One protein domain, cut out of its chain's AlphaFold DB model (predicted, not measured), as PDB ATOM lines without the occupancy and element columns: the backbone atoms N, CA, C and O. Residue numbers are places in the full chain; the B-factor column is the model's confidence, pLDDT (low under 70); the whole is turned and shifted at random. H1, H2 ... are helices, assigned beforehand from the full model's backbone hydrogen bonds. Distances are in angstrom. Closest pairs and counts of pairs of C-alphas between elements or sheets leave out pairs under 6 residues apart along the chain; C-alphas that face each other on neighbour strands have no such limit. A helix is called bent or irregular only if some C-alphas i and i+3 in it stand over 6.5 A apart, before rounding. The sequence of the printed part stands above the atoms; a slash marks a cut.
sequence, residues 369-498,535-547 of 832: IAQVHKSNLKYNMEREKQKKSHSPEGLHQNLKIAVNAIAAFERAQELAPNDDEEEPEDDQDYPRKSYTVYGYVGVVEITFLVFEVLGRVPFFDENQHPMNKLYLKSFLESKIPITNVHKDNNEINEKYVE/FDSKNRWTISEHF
ATOM      1  N   ILE A 369      52.210 -37.847 -35.641       96.94
ATOM      2  CA  ILE A 369      51.035 -37.128 -36.166       96.94
ATOM      3  C   ILE A 369      50.707 -35.905 -35.293       96.94
ATOM      4  O   ILE A 369      50.499 -34.800 -35.806       96.94
ATOM      5  N   ALA A 370      50.709 -36.076 -33.970       96.25
ATOM      6  CA  ALA A 370      50.424 -35.005 -33.023       96.25
ATOM      7  C   ALA A 370      51.460 -33.868 -33.102       96.25
ATOM      8  O   ALA A 370      51.090 -32.691 -33.126       96.25
ATOM      9  N   GLN A 371      52.753 -34.194 -33.220       95.25
ATOM     10  CA  GLN A 371      53.832 -33.216 -33.378       95.25
ATOM     11  C   GLN A 371      53.734 -32.456 -34.709       95.25
ATOM     12  O   GLN A 371      54.017 -31.252 -34.727       95.25
ATOM     13  N   VAL A 372      53.298 -33.104 -35.800       97.94
ATOM     14  CA  VAL A 372      53.031 -32.428 -37.086       97.94
ATOM     15  C   VAL A 372      51.931 -31.382 -36.911       97.94
ATOM     16  O   VAL A 372      52.148 -30.210 -37.229       97.94
ATOM     17  N   HIS A 373      50.777 -31.759 -36.346       98.25
ATOM     18  CA  HIS A 373      49.676 -30.817 -36.111       98.25
ATOM     19  C   HIS A 373      50.070 -29.687 -35.153       98.25
ATOM     20  O   HIS A 373      49.793 -28.519 -35.422       98.25
ATOM     21  N   LYS A 374      50.784 -30.007 -34.071       97.12
ATOM     22  CA  LYS A 374      51.303 -29.017 -33.121       97.12
ATOM     23  C   LYS A 374      52.221 -27.997 -33.781       97.12
ATOM     24  O   LYS A 374      52.107 -26.802 -33.512       97.12
ATOM     25  N   SER A 375      53.135 -28.462 -34.627       96.62
ATOM     26  CA  SER A 375      54.083 -27.594 -35.330       96.62
ATOM     27  C   SER A 375      53.371 -26.724 -36.365       96.62
ATOM     28  O   SER A 375      53.664 -25.533 -36.447       96.62
ATOM     29  N   ASN A 376      52.373 -27.279 -37.063       97.31
ATOM     30  CA  ASN A 376      51.511 -26.535 -37.982       97.31
ATOM     31  C   ASN A 376      50.758 -25.405 -37.261       97.31
ATOM     32  O   ASN A 376      50.793 -24.254 -37.693       97.31
ATOM     33  N   LEU A 377      50.157 -25.703 -36.104       96.50
ATOM     34  CA  LEU A 377      49.453 -24.704 -35.299       96.50
ATOM     35  C   LEU A 377      50.390 -23.571 -34.849       96.50
ATOM     36  O   LEU A 377      50.062 -22.399 -35.027       96.50
ATOM     37  N   LYS A 378      51.580 -23.906 -34.322       95.88
ATOM     38  CA  LYS A 378      52.588 -22.903 -33.925       95.88
ATOM     39  C   LYS A 378      53.005 -22.027 -35.112       95.88
ATOM     40  O   LYS A 378      53.029 -20.804 -34.983       95.88
ATOM     41  N   TYR A 379      53.255 -22.636 -36.270       94.88
ATOM     42  CA  TYR A 379      53.621 -21.916 -37.488       94.88
ATOM     43  C   TYR A 379      52.519 -20.962 -37.967       94.88
ATOM     44  O   TYR A 379      52.786 -19.787 -38.224       94.88
ATOM     45  N   ASN A 380      51.266 -21.428 -38.040       93.31
ATOM     46  CA  ASN A 380      50.133 -20.581 -38.414       93.31
ATOM     47  C   ASN A 380      50.009 -19.377 -37.475       93.31
ATOM     48  O   ASN A 380      49.862 -18.246 -37.938       93.31
ATOM     49  N   MET A 381      50.158 -19.598 -36.168       90.00
ATOM     50  CA  MET A 381      50.087 -18.535 -35.167       90.00
ATOM     51  C   MET A 381      51.196 -17.490 -35.305       90.00
ATOM     52  O   MET A 381      50.925 -16.306 -35.077       90.00
ATOM     53  N   GLU A 382      52.423 -17.902 -35.625       91.00
ATOM     54  CA  GLU A 382      53.552 -16.999 -35.884       91.00
ATOM     55  C   GLU A 382      53.344 -16.201 -37.175       91.00
ATOM     56  O   GLU A 382      53.514 -14.981 -37.185       91.00
ATOM     57  N   ARG A 383      52.886 -16.863 -38.242       89.62
ATOM     58  CA  ARG A 383      52.559 -16.221 -39.521       89.62
ATOM     59  C   ARG A 383      51.454 -15.174 -39.368       89.62
ATOM     60  O   ARG A 383      51.568 -14.077 -39.910       89.62
ATOM     61  N   GLU A 384      50.394 -15.491 -38.631       87.25
ATOM     62  CA  GLU A 384      49.296 -14.559 -38.351       87.25
ATOM     63  C   GLU A 384      49.762 -13.348 -37.530       87.25
ATOM     64  O   GLU A 384      49.397 -12.218 -37.854       87.25
ATOM     65  N   LYS A 385      50.628 -13.560 -36.524       85.06
ATOM     66  CA  LYS A 385      51.261 -12.471 -35.753       85.06
ATOM     67  C   LYS A 385      52.041 -11.517 -36.658       85.06
ATOM     68  O   LYS A 385      51.915 -10.304 -36.519       85.06
ATOM     69  N   GLN A 386      52.836 -12.056 -37.582       86.19
ATOM     70  CA  GLN A 386      53.636 -11.254 -38.512       86.19
ATOM     71  C   GLN A 386      52.763 -10.472 -39.498       86.19
ATOM     72  O   GLN A 386      53.023  -9.299 -39.754       86.19
ATOM     73  N   LYS A 387      51.708 -11.104 -40.027       84.19
ATOM     74  CA  LYS A 387      50.795 -10.484 -40.997       84.19
ATOM     75  C   LYS A 387      49.775  -9.529 -40.368       84.19
ATOM     76  O   LYS A 387      49.083  -8.847 -41.116       84.19
ATOM     77  N   LYS A 388      49.654  -9.497 -39.031       79.12
ATOM     78  CA  LYS A 388      48.607  -8.762 -38.289       79.12
ATOM     79  C   LYS A 388      47.205  -8.994 -38.871       79.12
ATOM     80  O   LYS A 388      46.392  -8.080 -38.955       79.12
ATOM     81  N   SER A 389      46.954 -10.215 -39.331       74.81
ATOM     82  CA  SER A 389      45.719 -10.595 -40.005       74.81
ATOM     83  C   SER A 389      45.193 -11.866 -39.360       74.81
ATOM     84  O   SER A 389      45.900 -12.873 -39.287       74.81
ATOM     85  N   HIS A 390      43.954 -11.784 -38.884       80.38
ATOM     86  CA  HIS A 390      43.194 -12.889 -38.323       80.38
ATOM     87  C   HIS A 390      41.882 -12.953 -39.099       80.38
ATOM     88  O   HIS A 390      41.178 -11.943 -39.197       80.38
ATOM     89  N   SER A 391      41.577 -14.113 -39.678       91.19
ATOM     90  CA  SER A 391      40.319 -14.345 -40.388       91.19
ATOM     91  C   SER A 391      39.534 -15.486 -39.733       91.19
ATOM     92  O   SER A 391      40.147 -16.380 -39.133       91.19
ATOM     93  N   PRO A 392      38.195 -15.499 -39.861       93.44
ATOM     94  CA  PRO A 392      37.369 -16.616 -39.407       93.44
ATOM     95  C   PRO A 392      37.806 -17.967 -39.997       93.44
ATOM     96  O   PRO A 392      37.838 -18.974 -39.292       93.44
ATOM     97  N   GLU A 393      38.228 -17.999 -41.262       93.19
ATOM     98  CA  GLU A 393      38.713 -19.213 -41.933       93.19
ATOM     99  C   GLU A 393      40.039 -19.699 -41.333       93.19
ATOM    100  O   GLU A 393      40.224 -20.900 -41.134       93.19
ATOM    101  N   GLY A 394      40.947 -18.772 -41.002       92.81
ATOM    102  CA  GLY A 394      42.192 -19.082 -40.298       92.81
ATOM    103  C   GLY A 394      41.934 -19.650 -38.901       92.81
ATOM    104  O   GLY A 394      42.516 -20.674 -38.535       92.81
ATOM    105  N   LEU A 395      40.989 -19.058 -38.156       95.44
ATOM    106  CA  LEU A 395      40.531 -19.601 -36.874       95.44
ATOM    107  C   LEU A 395      39.996 -21.027 -37.048       95.44
ATOM    108  O   LEU A 395      40.414 -21.923 -36.315       95.44
ATOM    109  N   HIS A 396      39.127 -21.255 -38.036       96.50
ATOM    110  CA  HIS A 396      38.537 -22.570 -38.293       96.50
ATOM    111  C   HIS A 396      39.599 -23.640 -38.555       96.50
ATOM    112  O   HIS A 396      39.572 -24.729 -37.975       96.50
ATOM    113  N   GLN A 397      40.581 -23.315 -39.398       95.50
ATOM    114  CA  GLN A 397      41.702 -24.203 -39.696       95.50
ATOM    115  C   GLN A 397      42.535 -24.503 -38.444       95.50
ATOM    116  O   GLN A 397      42.838 -25.667 -38.179       95.50
ATOM    117  N   ASN A 398      42.865 -23.485 -37.646       96.69
ATOM    118  CA  ASN A 398      43.642 -23.655 -36.417       96.69
ATOM    119  C   ASN A 398      42.904 -24.516 -35.379       96.69
ATOM    120  O   ASN A 398      43.528 -25.377 -34.756       96.69
ATOM    121  N   LEU A 399      41.584 -24.353 -35.235       97.69
ATOM    122  CA  LEU A 399      40.769 -25.188 -34.348       97.69
ATOM    123  C   LEU A 399      40.723 -26.647 -34.822       97.69
ATOM    124  O   LEU A 399      40.968 -27.546 -34.021       97.69
ATOM    125  N   LYS A 400      40.537 -26.900 -36.125       97.81
ATOM    126  CA  LYS A 400      40.608 -28.262 -36.694       97.81
ATOM    127  C   LYS A 400      41.972 -28.920 -36.466       97.81
ATOM    128  O   LYS A 400      42.039 -30.091 -36.095       97.81
ATOM    129  N   ILE A 401      43.062 -28.172 -36.646       98.00
ATOM    130  CA  ILE A 401      44.421 -28.658 -36.364       98.00
ATOM    131  C   ILE A 401      44.571 -29.002 -34.876       98.00
ATOM    132  O   ILE A 401      45.126 -30.051 -34.554       98.00
ATOM    133  N   ALA A 402      44.067 -28.156 -33.973       98.12
ATOM    134  CA  ALA A 402      44.149 -28.382 -32.532       98.12
ATOM    135  C   ALA A 402      43.352 -29.614 -32.073       98.12
ATOM    136  O   ALA A 402      43.870 -30.402 -31.279       98.12
ATOM    137  N   VAL A 403      42.140 -29.811 -32.604       98.00
ATOM    138  CA  VAL A 403      41.316 -31.007 -32.349       98.00
ATOM    139  C   VAL A 403      42.083 -32.270 -32.741       98.00
ATOM    140  O   VAL A 403      42.232 -33.178 -31.923       98.00
ATOM    141  N   ASN A 404      42.655 -32.297 -33.949       97.75
ATOM    142  CA  ASN A 404      43.431 -33.441 -34.429       97.75
ATOM    143  C   ASN A 404      44.719 -33.662 -33.618       97.75
ATOM    144  O   ASN A 404      45.088 -34.806 -33.356       97.75
ATOM    145  N   ALA A 405      45.391 -32.588 -33.188       97.50
ATOM    146  CA  ALA A 405      46.589 -32.682 -32.356       97.50
ATOM    147  C   ALA A 405      46.292 -33.318 -30.991       97.50
ATOM    148  O   ALA A 405      47.003 -34.231 -30.578       97.50
ATOM    149  N   ILE A 406      45.247 -32.846 -30.298       96.81
ATOM    150  CA  ILE A 406      44.850 -33.386 -28.991       96.81
ATOM    151  C   ILE A 406      44.417 -34.843 -29.138       96.81
ATOM    152  O   ILE A 406      44.927 -35.683 -28.402       96.81
ATOM    153  N   ALA A 407      43.576 -35.164 -30.127       96.38
ATOM    154  CA  ALA A 407      43.135 -36.537 -30.365       96.38
ATOM    155  C   ALA A 407      44.315 -37.492 -30.630       96.38
ATOM    156  O   ALA A 407      44.356 -38.596 -30.092       96.38
ATOM    157  N   ALA A 408      45.312 -37.062 -31.412       95.81
ATOM    158  CA  ALA A 408      46.507 -37.862 -31.670       95.81
ATOM    159  C   ALA A 408      47.380 -38.043 -30.413       95.81
ATOM    160  O   ALA A 408      47.869 -39.146 -30.171       95.81
ATOM    161  N   PHE A 409      47.547 -37.006 -29.580       94.38
ATOM    162  CA  PHE A 409      48.259 -37.142 -28.303       94.38
ATOM    163  C   PHE A 409      47.537 -38.063 -27.319       94.38
ATOM    164  O   PHE A 409      48.199 -38.828 -26.622       94.38
ATOM    165  N   GLU A 410      46.209 -38.000 -27.249       91.38
ATOM    166  CA  GLU A 410      45.403 -38.879 -26.395       91.38
ATOM    167  C   GLU A 410      45.503 -40.329 -26.865       91.38
ATOM    168  O   GLU A 410      45.798 -41.218 -26.070       91.38
ATOM    169  N   ARG A 411      45.407 -40.564 -28.177       91.38
ATOM    170  CA  ARG A 411      45.574 -41.907 -28.735       91.38
ATOM    171  C   ARG A 411      46.973 -42.478 -28.489       91.38
ATOM    172  O   ARG A 411      47.109 -43.661 -28.186       91.38
ATOM    173  N   ALA A 412      48.009 -41.640 -28.553       89.31
ATOM    174  CA  ALA A 412      49.363 -42.043 -28.179       89.31
ATOM    175  C   ALA A 412      49.469 -42.451 -26.697       89.31
ATOM    176  O   ALA A 412      50.196 -43.388 -26.380       89.31
ATOM    177  N   GLN A 413      48.739 -41.779 -25.796       86.19
ATOM    178  CA  GLN A 413      48.702 -42.122 -24.367       86.19
ATOM    179  C   GLN A 413      47.981 -43.452 -24.112       86.19
ATOM    180  O   GLN A 413      48.418 -44.222 -23.260       86.19
ATOM    181  N   GLU A 414      46.896 -43.728 -24.838       84.88
ATOM    182  CA  GLU A 414      46.145 -44.989 -24.739       84.88
ATOM    183  C   GLU A 414      46.956 -46.204 -25.200       84.88
ATOM    184  O   GLU A 414      46.818 -47.283 -24.632       84.88
ATOM    185  N   LEU A 415      47.791 -46.024 -26.229       83.12
ATOM    186  CA  LEU A 415      48.620 -47.072 -26.837       83.12
ATOM    187  C   LEU A 415      49.964 -47.294 -26.126       83.12
ATOM    188  O   LEU A 415      50.790 -48.066 -26.614       83.12
ATOM    189  N   ALA A 416      50.229 -46.605 -25.014       72.00
ATOM    190  CA  ALA A 416      51.438 -46.844 -24.234       72.00
ATOM    191  C   ALA A 416      51.396 -48.271 -23.630       72.00
ATOM    192  O   ALA A 416      50.395 -48.619 -22.999       72.00
ATOM    193  N   PRO A 417      52.445 -49.100 -23.819       60.31
ATOM    194  CA  PRO A 417      52.411 -50.524 -23.474       60.31
ATOM    195  C   PRO A 417      52.216 -50.782 -21.973       60.31
ATOM    196  O   PRO A 417      52.606 -49.984 -21.115       60.31
ATOM    197  N   ASN A 418      51.621 -51.937 -21.657       53.69
ATOM    198  CA  ASN A 418      51.599 -52.498 -20.306       53.69
ATOM    199  C   ASN A 418      52.905 -53.272 -20.049       53.69
ATOM    200  O   ASN A 418      53.389 -53.936 -20.954       53.69
ATOM    201  N   ASP A 419      53.423 -53.253 -18.812       45.12
ATOM    202  CA  ASP A 419      54.653 -53.966 -18.389       45.12
ATOM    203  C   ASP A 419      54.679 -55.494 -18.705       45.12
ATOM    204  O   ASP A 419      55.715 -56.122 -18.501       45.12
ATOM    205  N   ASP A 420      53.574 -56.095 -19.175       39.25
ATOM    206  CA  ASP A 420      53.433 -57.529 -19.487       39.25
ATOM    207  C   ASP A 420      53.704 -57.881 -20.972       39.25
ATOM    208  O   ASP A 420      53.710 -59.061 -21.326       39.25
ATOM    209  N   GLU A 421      53.917 -56.895 -21.852       39.69
ATOM    210  CA  GLU A 421      54.271 -57.128 -23.261       39.69
ATOM    211  C   GLU A 421      55.795 -57.031 -23.451       39.69
ATOM    212  O   GLU A 421      56.406 -56.014 -23.120       39.69
ATOM    213  N   GLU A 422      56.420 -58.090 -23.984       36.09
ATOM    214  CA  GLU A 422      57.829 -58.065 -24.395       36.09
ATOM    215  C   GLU A 422      58.026 -56.979 -25.464       36.09
ATOM    216  O   GLU A 422      57.576 -57.099 -26.605       36.09
ATOM    217  N   GLU A 423      58.666 -55.876 -25.075       42.25
ATOM    218  CA  GLU A 423      58.909 -54.750 -25.971       42.25
ATOM    219  C   GLU A 423      59.914 -55.141 -27.075       42.25
ATOM    220  O   GLU A 423      61.019 -55.588 -26.757       42.25
ATOM    221  N   PRO A 424      59.619 -54.900 -28.368       36.66
ATOM    222  CA  PRO A 424      60.562 -55.188 -29.444       36.66
ATOM    223  C   PRO A 424      61.865 -54.382 -29.297       36.66
ATOM    224  O   PRO A 424      61.878 -53.174 -29.030       36.66
ATOM    225  N   GLU A 425      62.982 -55.079 -29.498       40.44
ATOM    226  CA  GLU A 425      64.355 -54.734 -29.090       40.44
ATOM    227  C   GLU A 425      65.000 -53.518 -29.799       40.44
ATOM    228  O   GLU A 425      66.147 -53.167 -29.513       40.44
ATOM    229  N   ASP A 426      64.311 -52.857 -30.732       33.12
ATOM    230  CA  ASP A 426      65.012 -52.203 -31.851       33.12
ATOM    231  C   ASP A 426      65.300 -50.696 -31.782       33.12
ATOM    232  O   ASP A 426      65.862 -50.150 -32.723       33.12
ATOM    233  N   ASP A 427      65.027 -50.008 -30.677       38.84
ATOM    234  CA  ASP A 427      65.085 -48.541 -30.654       38.84
ATOM    235  C   ASP A 427      65.736 -48.016 -29.370       38.84
ATOM    236  O   ASP A 427      65.080 -47.650 -28.390       38.84
ATOM    237  N   GLN A 428      67.072 -48.027 -29.379       36.72
ATOM    238  CA  GLN A 428      67.928 -47.438 -28.343       36.72
ATOM    239  C   GLN A 428      67.911 -45.895 -28.382       36.72
ATOM    240  O   GLN A 428      68.417 -45.247 -27.461       36.72
ATOM    241  N   ASP A 429      67.309 -45.274 -29.409       38.28
ATOM    242  CA  ASP A 429      67.382 -43.824 -29.614       38.28
ATOM    243  C   ASP A 429      66.395 -43.020 -28.754       38.28
ATOM    244  O   ASP A 429      66.350 -41.801 -28.862       38.28
ATOM    245  N   TYR A 430      65.632 -43.602 -27.827       41.75
ATOM    246  CA  TYR A 430      64.804 -42.820 -26.895       41.75
ATOM    247  C   TYR A 430      64.622 -43.522 -25.549       41.75
ATOM    248  O   TYR A 430      64.432 -44.732 -25.515       41.75
ATOM    249  N   PRO A 431      64.607 -42.793 -24.414       43.34
ATOM    250  CA  PRO A 431      64.130 -43.364 -23.160       43.34
ATOM    251  C   PRO A 431      62.628 -43.670 -23.301       43.34
ATOM    252  O   PRO A 431      61.779 -42.816 -23.051       43.34
ATOM    253  N   ARG A 432      62.305 -44.893 -23.740       49.34
ATOM    254  CA  ARG A 432      60.951 -45.383 -24.063       49.34
ATOM    255  C   ARG A 432      59.947 -45.201 -22.910       49.34
ATOM    256  O   ARG A 432      58.788 -44.888 -23.144       49.34
ATOM    257  N   LYS A 433      60.425 -45.209 -21.657       48.84
ATOM    258  CA  LYS A 433      59.648 -44.988 -20.411       48.84
ATOM    259  C   LYS A 433      59.238 -43.524 -20.134       48.84
ATOM    260  O   LYS A 433      58.784 -43.199 -19.031       48.84
ATOM    261  N   SER A 434      59.456 -42.613 -21.083       52.03
ATOM    262  CA  SER A 434      59.186 -41.169 -20.952       52.03
ATOM    263  C   SER A 434      58.042 -40.666 -21.842       52.03
ATOM    264  O   SER A 434      57.641 -39.508 -21.719       52.03
ATOM    265  N   TYR A 435      57.504 -41.517 -22.721       53.91
ATOM    266  CA  TYR A 435      56.544 -41.111 -23.749       53.91
ATOM    267  C   TYR A 435      55.143 -40.794 -23.216       53.91
ATOM    268  O   TYR A 435      54.529 -39.829 -23.676       53.91
ATOM    269  N   THR A 436      54.687 -41.474 -22.156       63.72
ATOM    270  CA  THR A 436      53.396 -41.164 -21.516       63.72
ATOM    271  C   THR A 436      53.311 -39.696 -21.088       63.72
ATOM    272  O   THR A 436      52.282 -39.049 -21.241       63.72
ATOM    273  N   VAL A 437      54.418 -39.122 -20.602       76.50
ATOM    274  CA  VAL A 437      54.476 -37.719 -20.157       76.50
ATOM    275  C   VAL A 437      54.429 -36.749 -21.339       76.50
ATOM    276  O   VAL A 437      53.792 -35.702 -21.235       76.50
ATOM    277  N   TYR A 438      55.072 -37.082 -22.464       78.31
ATOM    278  CA  TYR A 438      55.095 -36.222 -23.652       78.31
ATOM    279  C   TYR A 438      53.696 -35.967 -24.211       78.31
ATOM    280  O   TYR A 438      53.398 -34.827 -24.565       78.31
ATOM    281  N   GLY A 439      52.837 -36.992 -24.231       87.00
ATOM    282  CA  GLY A 439      51.448 -36.850 -24.662       87.00
ATOM    283  C   GLY A 439      50.694 -35.813 -23.828       87.00
ATOM    284  O   GLY A 439      50.129 -34.868 -24.379       87.00
ATOM    285  N   TYR A 440      50.749 -35.934 -22.499       90.31
ATOM    286  CA  TYR A 440      50.091 -34.995 -21.585       90.31
ATOM    287  C   TYR A 440      50.652 -33.571 -21.707       90.31
ATOM    288  O   TYR A 440      49.892 -32.606 -21.785       90.31
ATOM    289  N   VAL A 441      51.979 -33.417 -21.787       91.69
ATOM    290  CA  VAL A 441      52.616 -32.105 -22.017       91.69
ATOM    291  C   VAL A 441      52.161 -31.509 -23.357       91.69
ATOM    292  O   VAL A 441      51.869 -30.314 -23.432       91.69
ATOM    293  N   GLY A 442      52.038 -32.342 -24.395       93.06
ATOM    294  CA  GLY A 442      51.522 -31.963 -25.708       93.06
ATOM    295  C   GLY A 442      50.101 -31.403 -25.651       93.06
ATOM    296  O   GLY A 442      49.856 -30.336 -26.214       93.06
ATOM    297  N   VAL A 443      49.193 -32.056 -24.916       95.12
ATOM    298  CA  VAL A 443      47.812 -31.575 -24.704       95.12
ATOM    299  C   VAL A 443      47.795 -30.206 -24.020       95.12
ATOM    300  O   VAL A 443      47.071 -29.310 -24.468       95.12
ATOM    301  N   VAL A 444      48.620 -30.001 -22.985       96.25
ATOM    302  CA  VAL A 444      48.745 -28.695 -22.310       96.25
ATOM    303  C   VAL A 444      49.219 -27.626 -23.295       96.25
ATOM    304  O   VAL A 444      48.587 -26.576 -23.408       96.25
ATOM    305  N   GLU A 445      50.293 -27.887 -24.044       95.69
ATOM    306  CA  GLU A 445      50.815 -26.926 -25.018       95.69
ATOM    307  C   GLU A 445      49.776 -26.563 -26.087       95.69
ATOM    308  O   GLU A 445      49.582 -25.378 -26.348       95.69
ATOM    309  N   ILE A 446      49.078 -27.543 -26.679       97.25
ATOM    310  CA  ILE A 446      48.032 -27.271 -27.682       97.25
ATOM    311  C   ILE A 446      46.894 -26.452 -27.082       97.25
ATOM    312  O   ILE A 446      46.457 -25.481 -27.693       97.25
ATOM    313  N   THR A 447      46.441 -26.798 -25.878       97.19
ATOM    314  CA  THR A 447      45.334 -26.089 -25.224       97.19
ATOM    315  C   THR A 447      45.659 -24.606 -25.031       97.19
ATOM    316  O   THR A 447      44.844 -23.739 -25.343       97.19
ATOM    317  N   PHE A 448      46.883 -24.289 -24.604       96.56
ATOM    318  CA  PHE A 448      47.316 -22.898 -24.469       96.56
ATOM    319  C   PHE A 448      47.511 -22.180 -25.806       96.56
ATOM    320  O   PHE A 448      47.265 -20.975 -25.872       96.56
ATOM    321  N   LEU A 449      47.903 -22.891 -26.867       96.06
ATOM    322  CA  LEU A 449      47.908 -22.329 -28.219       96.06
ATOM    323  C   LEU A 449      46.481 -21.980 -28.669       96.06
ATOM    324  O   LEU A 449      46.274 -20.903 -29.217       96.06
ATOM    325  N   VAL A 450      45.485 -22.823 -28.368       96.94
ATOM    326  CA  VAL A 450      44.069 -22.527 -28.655       96.94
ATOM    327  C   VAL A 450      43.587 -21.300 -27.883       96.94
ATOM    328  O   VAL A 450      42.979 -20.414 -28.481       96.94
ATOM    329  N   PHE A 451      43.888 -21.195 -26.584       95.69
ATOM    330  CA  PHE A 451      43.531 -20.007 -25.799       95.69
ATOM    331  C   PHE A 451      44.160 -18.731 -26.362       95.69
ATOM    332  O   PHE A 451      43.510 -17.689 -26.398       95.69
ATOM    333  N   GLU A 452      45.401 -18.810 -26.841       93.81
ATOM    334  CA  GLU A 452      46.066 -17.681 -27.484       93.81
ATOM    335  C   GLU A 452      45.434 -17.324 -28.837       93.81
ATOM    336  O   GLU A 452      45.299 -16.141 -29.135       93.81
ATOM    337  N   VAL A 453      45.028 -18.309 -29.645       93.62
ATOM    338  CA  VAL A 453      44.306 -18.076 -30.909       93.62
ATOM    339  C   VAL A 453      42.959 -17.399 -30.646       93.62
ATOM    340  O   VAL A 453      42.645 -16.395 -31.282       93.62
ATOM    341  N   LEU A 454      42.187 -17.892 -29.672       94.62
ATOM    342  CA  LEU A 454      40.908 -17.286 -29.288       94.62
ATOM    343  C   LEU A 454      41.082 -15.869 -28.739       94.62
ATOM    344  O   LEU A 454      40.282 -14.994 -29.052       94.62
ATOM    345  N   GLY A 455      42.148 -15.620 -27.976       92.75
ATOM    346  CA  GLY A 455      42.476 -14.298 -27.442       92.75
ATOM    347  C   GLY A 455      42.828 -13.244 -28.496       92.75
ATOM    348  O   GLY A 455      43.071 -12.105 -28.122       92.75
ATOM    349  N   ARG A 456      42.876 -13.593 -29.789       90.56
ATOM    350  CA  ARG A 456      43.061 -12.644 -30.905       90.56
ATOM    351  C   ARG A 456      41.774 -12.364 -31.681       90.56
ATOM    352  O   ARG A 456      41.782 -11.547 -32.598       90.56
ATOM    353  N   VAL A 457      40.678 -13.050 -31.356       92.44
ATOM    354  CA  VAL A 457      39.359 -12.745 -31.926       92.44
ATOM    355  C   VAL A 457      38.940 -11.356 -31.423       92.44
ATOM    356  O   VAL A 457      39.116 -11.105 -30.232       92.44
ATOM    357  N   PRO A 458      38.382 -10.456 -32.260       91.00
ATOM    358  CA  PRO A 458      38.180  -9.050 -31.887       91.00
ATOM    359  C   PRO A 458      37.484  -8.839 -30.531       91.00
ATOM    360  O   PRO A 458      38.002  -8.162 -29.649       91.00
ATOM    361  N   PHE A 459      36.370  -9.532 -30.297       92.06
ATOM    362  CA  PHE A 459      35.604  -9.444 -29.046       92.06
ATOM    363  C   PHE A 459      36.196 -10.240 -27.861       92.06
ATOM    364  O   PHE A 459      35.632 -10.243 -26.766       92.06
ATOM    365  N   PHE A 460      37.340 -10.903 -28.050       93.81
ATOM    366  CA  PHE A 460      38.130 -11.569 -27.005       93.81
ATOM    367  C   PHE A 460      39.522 -10.947 -26.796       93.81
ATOM    368  O   PHE A 460      40.176 -11.261 -25.799       93.81
ATOM    369  N   ASP A 461      39.954 -10.033 -27.669       90.00
ATOM    370  CA  ASP A 461      41.270  -9.399 -27.612       90.00
ATOM    371  C   ASP A 461      41.369  -8.378 -26.468       90.00
ATOM    372  O   ASP A 461      40.730  -7.322 -26.486       90.00
ATOM    373  N   GLU A 462      42.201  -8.696 -25.467       85.25
ATOM    374  CA  GLU A 462      42.492  -7.838 -24.305       85.25
ATOM    375  C   GLU A 462      43.117  -6.496 -24.724       85.25
ATOM    376  O   GLU A 462      42.934  -5.501 -24.023       85.25
ATOM    377  N   ASN A 463      43.814  -6.443 -25.868       85.62
ATOM    378  CA  ASN A 463      44.413  -5.205 -26.374       85.62
ATOM    379  C   ASN A 463      43.369  -4.245 -26.959       85.62
ATOM    380  O   ASN A 463      43.623  -3.043 -27.012       85.62
ATOM    381  N   GLN A 464      42.213  -4.758 -27.399       83.06
ATOM    382  CA  GLN A 464      41.110  -3.926 -27.884       83.06
ATOM    383  C   GLN A 464      40.297  -3.368 -26.719       83.06
ATOM    384  O   GLN A 464      39.995  -2.177 -26.690       83.06
ATOM    385  N   HIS A 465      39.962  -4.217 -25.742       84.06
ATOM    386  CA  HIS A 465      39.263  -3.780 -24.541       84.06
ATOM    387  C   HIS A 465      39.545  -4.714 -23.347       84.06
ATOM    388  O   HIS A 465      39.385  -5.930 -23.477       84.06
ATOM    389  N   PRO A 466      39.863  -4.194 -22.141       83.50
ATOM    390  CA  PRO A 466      40.198  -5.030 -20.980       83.50
ATOM    391  C   PRO A 466      39.116  -6.052 -20.586       83.50
ATOM    392  O   PRO A 466      39.433  -7.139 -20.101       83.50
ATOM    393  N   MET A 467      37.833  -5.738 -20.821       84.75
ATOM    394  CA  MET A 467      36.715  -6.655 -20.528       84.75
ATOM    395  C   MET A 467      36.665  -7.881 -21.449       84.75
ATOM    396  O   MET A 467      36.086  -8.896 -21.065       84.75
ATOM    397  N   ASN A 468      37.290  -7.838 -22.627       88.50
ATOM    398  CA  ASN A 468      37.211  -8.919 -23.615       88.50
ATOM    399  C   ASN A 468      37.793 -10.236 -23.088       88.50
ATOM    400  O   ASN A 468      37.259 -11.321 -23.323       88.50
ATOM    401  N   LYS A 469      38.823 -10.138 -22.248       87.38
ATOM    402  CA  LYS A 469      39.388 -11.283 -21.535       87.38
ATOM    403  C   LYS A 469      38.408 -11.936 -20.563       87.38
ATOM    404  O   LYS A 469      38.458 -13.152 -20.377       87.38
ATOM    405  N   LEU A 470      37.514 -11.159 -19.948       88.25
ATOM    406  CA  LEU A 470      36.464 -11.691 -19.078       88.25
ATOM    407  C   LEU A 470      35.384 -12.407 -19.881       88.25
ATOM    408  O   LEU A 470      34.886 -13.429 -19.410       88.25
ATOM    409  N   TYR A 471      35.073 -11.939 -21.093       92.31
ATOM    410  CA  TYR A 471      34.192 -12.672 -22.001       92.31
ATOM    411  C   TYR A 471      34.808 -14.003 -22.429       92.31
ATOM    412  O   TYR A 471      34.143 -15.029 -22.306       92.31
ATOM    413  N   LEU A 472      36.085 -14.016 -22.833       94.06
ATOM    414  CA  LEU A 472      36.784 -15.257 -23.186       94.06
ATOM    415  C   LEU A 472      36.810 -16.238 -22.008       94.06
ATOM    416  O   LEU A 472      36.460 -17.406 -22.166       94.06
ATOM    417  N   LYS A 473      37.179 -15.756 -20.813       92.38
ATOM    418  CA  LYS A 473      37.157 -16.559 -19.584       92.38
ATOM    419  C   LYS A 473      35.761 -17.128 -19.326       92.38
ATOM    420  O   LYS A 473      35.628 -18.327 -19.126       92.38
ATOM    421  N   SER A 474      34.730 -16.287 -19.352       91.94
ATOM    422  CA  SER A 474      33.354 -16.699 -19.048       91.94
ATOM    423  C   SER A 474      32.811 -17.701 -20.067       91.94
ATOM    424  O   SER A 474      32.106 -18.630 -19.678       91.94
ATOM    425  N   PHE A 475      33.168 -17.553 -21.344       94.94
ATOM    426  CA  PHE A 475      32.842 -18.517 -22.393       94.94
ATOM    427  C   PHE A 475      33.529 -19.869 -22.153       94.94
ATOM    428  O   PHE A 475      32.860 -20.896 -22.097       94.94
ATOM    429  N   LEU A 476      34.846 -19.880 -21.915       94.94
ATOM    430  CA  LEU A 476      35.606 -21.110 -21.643       94.94
ATOM    431  C   LEU A 476      35.216 -21.788 -20.320       94.94
ATOM    432  O   LEU A 476      35.431 -22.984 -20.151       94.94
ATOM    433  N   GLU A 477      34.643 -21.039 -19.378       91.12
ATOM    434  CA  GLU A 477      34.050 -21.559 -18.141       91.12
ATOM    435  C   GLU A 477      32.593 -22.011 -18.310       91.12
ATOM    436  O   GLU A 477      31.961 -22.390 -17.324       91.12
ATOM    437  N   SER A 478      32.047 -21.956 -19.531       92.56
ATOM    438  CA  SER A 478      30.647 -22.264 -19.839       92.56
ATOM    439  C   SER A 478      29.638 -21.422 -19.033       92.56
ATOM    440  O   SER A 478      28.499 -21.841 -18.818       92.56
ATOM    441  N   LYS A 479      30.035 -20.226 -18.575       90.19
ATOM    442  CA  LYS A 479      29.166 -19.284 -17.841       90.19
ATOM    443  C   LYS A 479      28.271 -18.478 -18.777       90.19
ATOM    444  O   LYS A 479      27.183 -18.074 -18.377       90.19
ATOM    445  N   ILE A 480      28.736 -18.235 -20.002       92.19
ATOM    446  CA  ILE A 480      27.975 -17.573 -21.064       92.19
ATOM    447  C   ILE A 480      28.148 -18.351 -22.375       92.19
ATOM    448  O   ILE A 480      29.273 -18.744 -22.687       92.19
ATOM    449  N   PRO A 481      27.076 -18.571 -23.156       93.12
ATOM    450  CA  PRO A 481      27.204 -19.127 -24.499       93.12
ATOM    451  C   PRO A 481      27.812 -18.085 -25.446       93.12
ATOM    452  O   PRO A 481      27.680 -16.875 -25.223       93.12
ATOM    453  N   ILE A 482      28.415 -18.536 -26.549       93.44
ATOM    454  CA  ILE A 482      29.049 -17.631 -27.527       93.44
ATOM    455  C   ILE A 482      28.070 -16.604 -28.123       93.44
ATOM    456  O   ILE A 482      28.444 -15.473 -28.445       93.44
ATOM    457  N   THR A 483      26.784 -16.953 -28.224       89.06
ATOM    458  CA  THR A 483      25.730 -16.052 -28.719       89.06
ATOM    459  C   THR A 483      25.571 -14.805 -27.856       89.06
ATOM    460  O   THR A 483      25.298 -13.733 -28.395       89.06
ATOM    461  N   ASN A 484      25.810 -14.933 -26.547       91.06
ATOM    462  CA  ASN A 484      25.588 -13.881 -25.556       91.06
ATOM    463  C   ASN A 484      26.859 -13.073 -25.251       91.06
ATOM    464  O   ASN A 484      26.811 -12.139 -24.453       91.06
ATOM    465  N   VAL A 485      27.993 -13.412 -25.871       91.06
ATOM    466  CA  VAL A 485      29.214 -12.602 -25.794       91.06
ATOM    467  C   VAL A 485      28.975 -11.266 -26.498       91.06
ATOM    468  O   VAL A 485      28.514 -11.228 -27.648       91.06
ATOM    469  N   HIS A 486      29.292 -10.176 -25.795       89.31
ATOM    470  CA  HIS A 486      29.216  -8.825 -26.337       89.31
ATOM    471  C   HIS A 486      30.219  -8.651 -27.478       89.31
ATOM    472  O   HIS A 486      31.387  -9.009 -27.349       89.31
ATOM    473  N   LYS A 487      29.744  -8.109 -28.595       88.12
ATOM    474  CA  LYS A 487      30.498  -7.915 -29.832       88.12
ATOM    475  C   LYS A 487      29.817  -6.836 -30.662       88.12
ATOM    476  O   LYS A 487      28.593  -6.705 -30.607       88.12
ATOM    477  N   ASP A 488      30.597  -6.134 -31.471       86.88
ATOM    478  CA  ASP A 488      30.046  -5.221 -32.466       86.88
ATOM    479  C   ASP A 488      29.286  -6.006 -33.535       86.88
ATOM    480  O   ASP A 488      29.729  -7.077 -33.967       86.88
ATOM    481  N   ASN A 489      28.153  -5.463 -33.973       84.25
ATOM    482  CA  ASN A 489      27.334  -6.089 -34.997       84.25
ATOM    483  C   ASN A 489      27.958  -5.864 -36.383       84.25
ATOM    484  O   ASN A 489      27.813  -4.790 -36.967       84.25
ATOM    485  N   ASN A 490      28.699  -6.853 -36.879       91.06
ATOM    486  CA  ASN A 490      29.263  -6.860 -38.225       91.06
ATOM    487  C   ASN A 490      29.424  -8.298 -38.742       91.06
ATOM    488  O   ASN A 490      29.587  -9.239 -37.963       91.06
ATOM    489  N   GLU A 491      29.438  -8.444 -40.068       90.56
ATOM    490  CA  GLU A 491      29.493  -9.741 -40.761       90.56
ATOM    491  C   GLU A 491      30.722 -10.583 -40.357       90.56
ATOM    492  O   GLU A 491      30.665 -11.808 -40.275       90.56
ATOM    493  N   ILE A 492      31.856  -9.938 -40.066       90.50
ATOM    494  CA  ILE A 492      33.092 -10.630 -39.678       90.50
ATOM    495  C   ILE A 492      32.932 -11.284 -38.298       90.50
ATOM    496  O   ILE A 492      33.305 -12.445 -38.113       90.50
ATOM    497  N   ASN A 493      32.361 -10.563 -37.333       91.88
ATOM    498  CA  ASN A 493      32.087 -11.076 -35.995       91.88
ATOM    499  C   ASN A 493      31.038 -12.196 -36.023       91.88
ATOM    500  O   ASN A 493      31.167 -13.154 -35.260       91.88
ATOM    501  N   GLU A 494      30.043 -12.119 -36.910       92.44
ATOM    502  CA  GLU A 494      29.075 -13.203 -37.128       92.44
ATOM    503  C   GLU A 494      29.769 -14.483 -37.614       92.44
ATOM    504  O   GLU A 494      29.596 -15.535 -36.996       92.44
ATOM    505  N   LYS A 495      30.659 -14.380 -38.611       95.25
ATOM    506  CA  LYS A 495      31.467 -15.517 -39.094       95.25
ATOM    507  C   LYS A 495      32.355 -16.115 -38.001       95.25
ATOM    508  O   LYS A 495      32.455 -17.334 -37.884       95.25
ATOM    509  N   TYR A 496      32.980 -15.287 -37.159       95.62
ATOM    510  CA  TYR A 496      33.742 -15.785 -36.007       95.62
ATOM    511  C   TYR A 496      32.868 -16.578 -35.032       95.62
ATOM    512  O   TYR A 496      33.281 -17.634 -34.552       95.62
ATOM    513  N   VAL A 497      31.662 -16.088 -34.743       95.25
ATOM    514  CA  VAL A 497      30.714 -16.776 -33.860       95.25
ATOM    515  C   VAL A 497      30.256 -18.102 -34.460       95.25
ATOM    516  O   VAL A 497      30.157 -19.076 -33.719       95.25
ATOM    517  N   GLU A 498      30.008 -18.171 -35.767       95.56
ATOM    518  CA  GLU A 498      29.670 -19.425 -36.453       95.56
ATOM    519  C   GLU A 498      30.779 -20.470 -36.311       95.56
ATOM    520  O   GLU A 498      30.507 -21.597 -35.891       95.56
ATOM    521  N   PHE A 535      65.381 -34.692 -18.629       68.88
ATOM    522  CA  PHE A 535      64.056 -34.846 -19.233       68.88
ATOM    523  C   PHE A 535      62.927 -34.472 -18.260       68.88
ATOM    524  O   PHE A 535      62.062 -33.653 -18.586       68.88
ATOM    525  N   ASP A 536      62.948 -35.041 -17.051       73.56
ATOM    526  CA  ASP A 536      61.908 -34.797 -16.050       73.56
ATOM    527  C   ASP A 536      61.935 -33.324 -15.587       73.56
ATOM    528  O   ASP A 536      60.880 -32.718 -15.386       73.56
ATOM    529  N   SER A 537      63.122 -32.706 -15.480       77.06
ATOM    530  CA  SER A 537      63.258 -31.290 -15.096       77.06
ATOM    531  C   SER A 537      62.733 -30.336 -16.166       77.06
ATOM    532  O   SER A 537      62.027 -29.382 -15.830       77.06
ATOM    533  N   LYS A 538      63.033 -30.592 -17.448       81.25
ATOM    534  CA  LYS A 538      62.565 -29.762 -18.566       81.25
ATOM    535  C   LYS A 538      61.041 -29.750 -18.641       81.25
ATOM    536  O   LYS A 538      60.442 -28.678 -18.667       81.25
ATOM    537  N   ASN A 539      60.408 -30.923 -18.588       84.00
ATOM    538  CA  ASN A 539      58.946 -31.003 -18.609       84.00
ATOM    539  C   ASN A 539      58.316 -30.388 -17.360       84.00
ATOM    540  O   ASN A 539      57.343 -29.650 -17.482       84.00
ATOM    541  N   ARG A 540      58.887 -30.611 -16.168       85.81
ATOM    542  CA  ARG A 540      58.412 -29.956 -14.941       85.81
ATOM    543  C   ARG A 540      58.443 -28.430 -15.072       85.81
ATOM    544  O   ARG A 540      57.490 -27.772 -14.659       85.81
ATOM    545  N   TRP A 541      59.502 -27.869 -15.659       87.50
ATOM    546  CA  TRP A 541      59.590 -26.431 -15.921       87.50
ATOM    547  C   TRP A 541      58.516 -25.967 -16.911       87.50
ATOM    548  O   TRP A 541      57.760 -25.047 -16.601       87.50
ATOM    549  N   THR A 542      58.376 -26.648 -18.055       88.25
ATOM    550  CA  THR A 542      57.349 -26.331 -19.058       88.25
ATOM    551  C   THR A 542      55.950 -26.344 -18.450       88.25
ATOM    552  O   THR A 542      55.175 -25.413 -18.669       88.25
ATOM    553  N   ILE A 543      55.627 -27.360 -17.653       91.69
ATOM    554  CA  ILE A 543      54.334 -27.483 -16.981       91.69
ATOM    555  C   ILE A 543      54.131 -26.378 -15.948       91.69
ATOM    556  O   ILE A 543      53.061 -25.776 -15.921       91.69
ATOM    557  N   SER A 544      55.160 -26.033 -15.171       91.31
ATOM    558  CA  SER A 544      55.091 -24.911 -14.231       91.31
ATOM    559  C   SER A 544      54.790 -23.580 -14.927       91.31
ATOM    560  O   SER A 544      54.026 -22.780 -14.389       91.31
ATOM    561  N   GLU A 545      55.375 -23.315 -16.096       94.12
ATOM    562  CA  GLU A 545      55.116 -22.076 -16.841       94.12
ATOM    563  C   GLU A 545      53.687 -22.026 -17.395       94.12
ATOM    564  O   GLU A 545      53.021 -20.994 -17.309       94.12
ATOM    565  N   HIS A 546      53.174 -23.146 -17.911       95.44
ATOM    566  CA  HIS A 546      51.786 -23.222 -18.371       95.44
ATOM    567  C   HIS A 546      50.790 -23.144 -17.209       95.44
ATOM    568  O   HIS A 546      49.761 -22.487 -17.338       95.44
ATOM    569  N   PHE A 547      51.113 -23.717 -16.048       94.56
ATOM    570  CA  PHE A 547      50.270 -23.609 -14.861       94.56
ATOM    571  C   PHE A 547      50.149 -22.158 -14.370       94.56
ATOM    572  O   PHE A 547      49.059 -21.698 -14.051       94.56
TER     573      PHE A 547
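What this domain is: This is residues 369 to 498 and 535 to 547 of the 832 residues of an uncharacterized protein of Periophthalmus magnuspinnatus (UniProt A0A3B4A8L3). Long helices H2 and H3 lie side by side with H1 in an up-and-down bundle, each running against the one before. H6 packs on H3; short H4 and H5 gather with loops at one end, and residues 424 to 430 stick out at the other. The printed part has 143 residues, with six named helices, H1 to H6, and no named strand: all helix, a loose rod, radius of gyration of the C-alphas 18.6 A, spans 61 by 27 by 24 A.

Where its parts are: Find C-alpha 392 at (37.369, -16.616, -39.407); H2 runs from there to residue 414, 33.1 A. H3, residues 432 to 454, spans 34.9 A and is irregular: C-alphas 433 and 436 are 7.4 A apart. H1 is 369 to 387, H4 468 to 476, H5 491 to 498; H6, from 535, ends at C-alpha 547, (50.270, -23.609, -14.861).

How they stand to each other: Hairpin H2 and H3 touch, closest C-alphas Phe 409 and Gly 439, 4.8 A. Every O i to N i+4 pair is within hydrogen-bond range except in H3, 15 of 19.

The domain as a whole: Residues 499 to 534 are not printed; C-alphas 498 and 535 are 41.4 A apart. Residues 417 to 436 and 535 have pLDDT under 70.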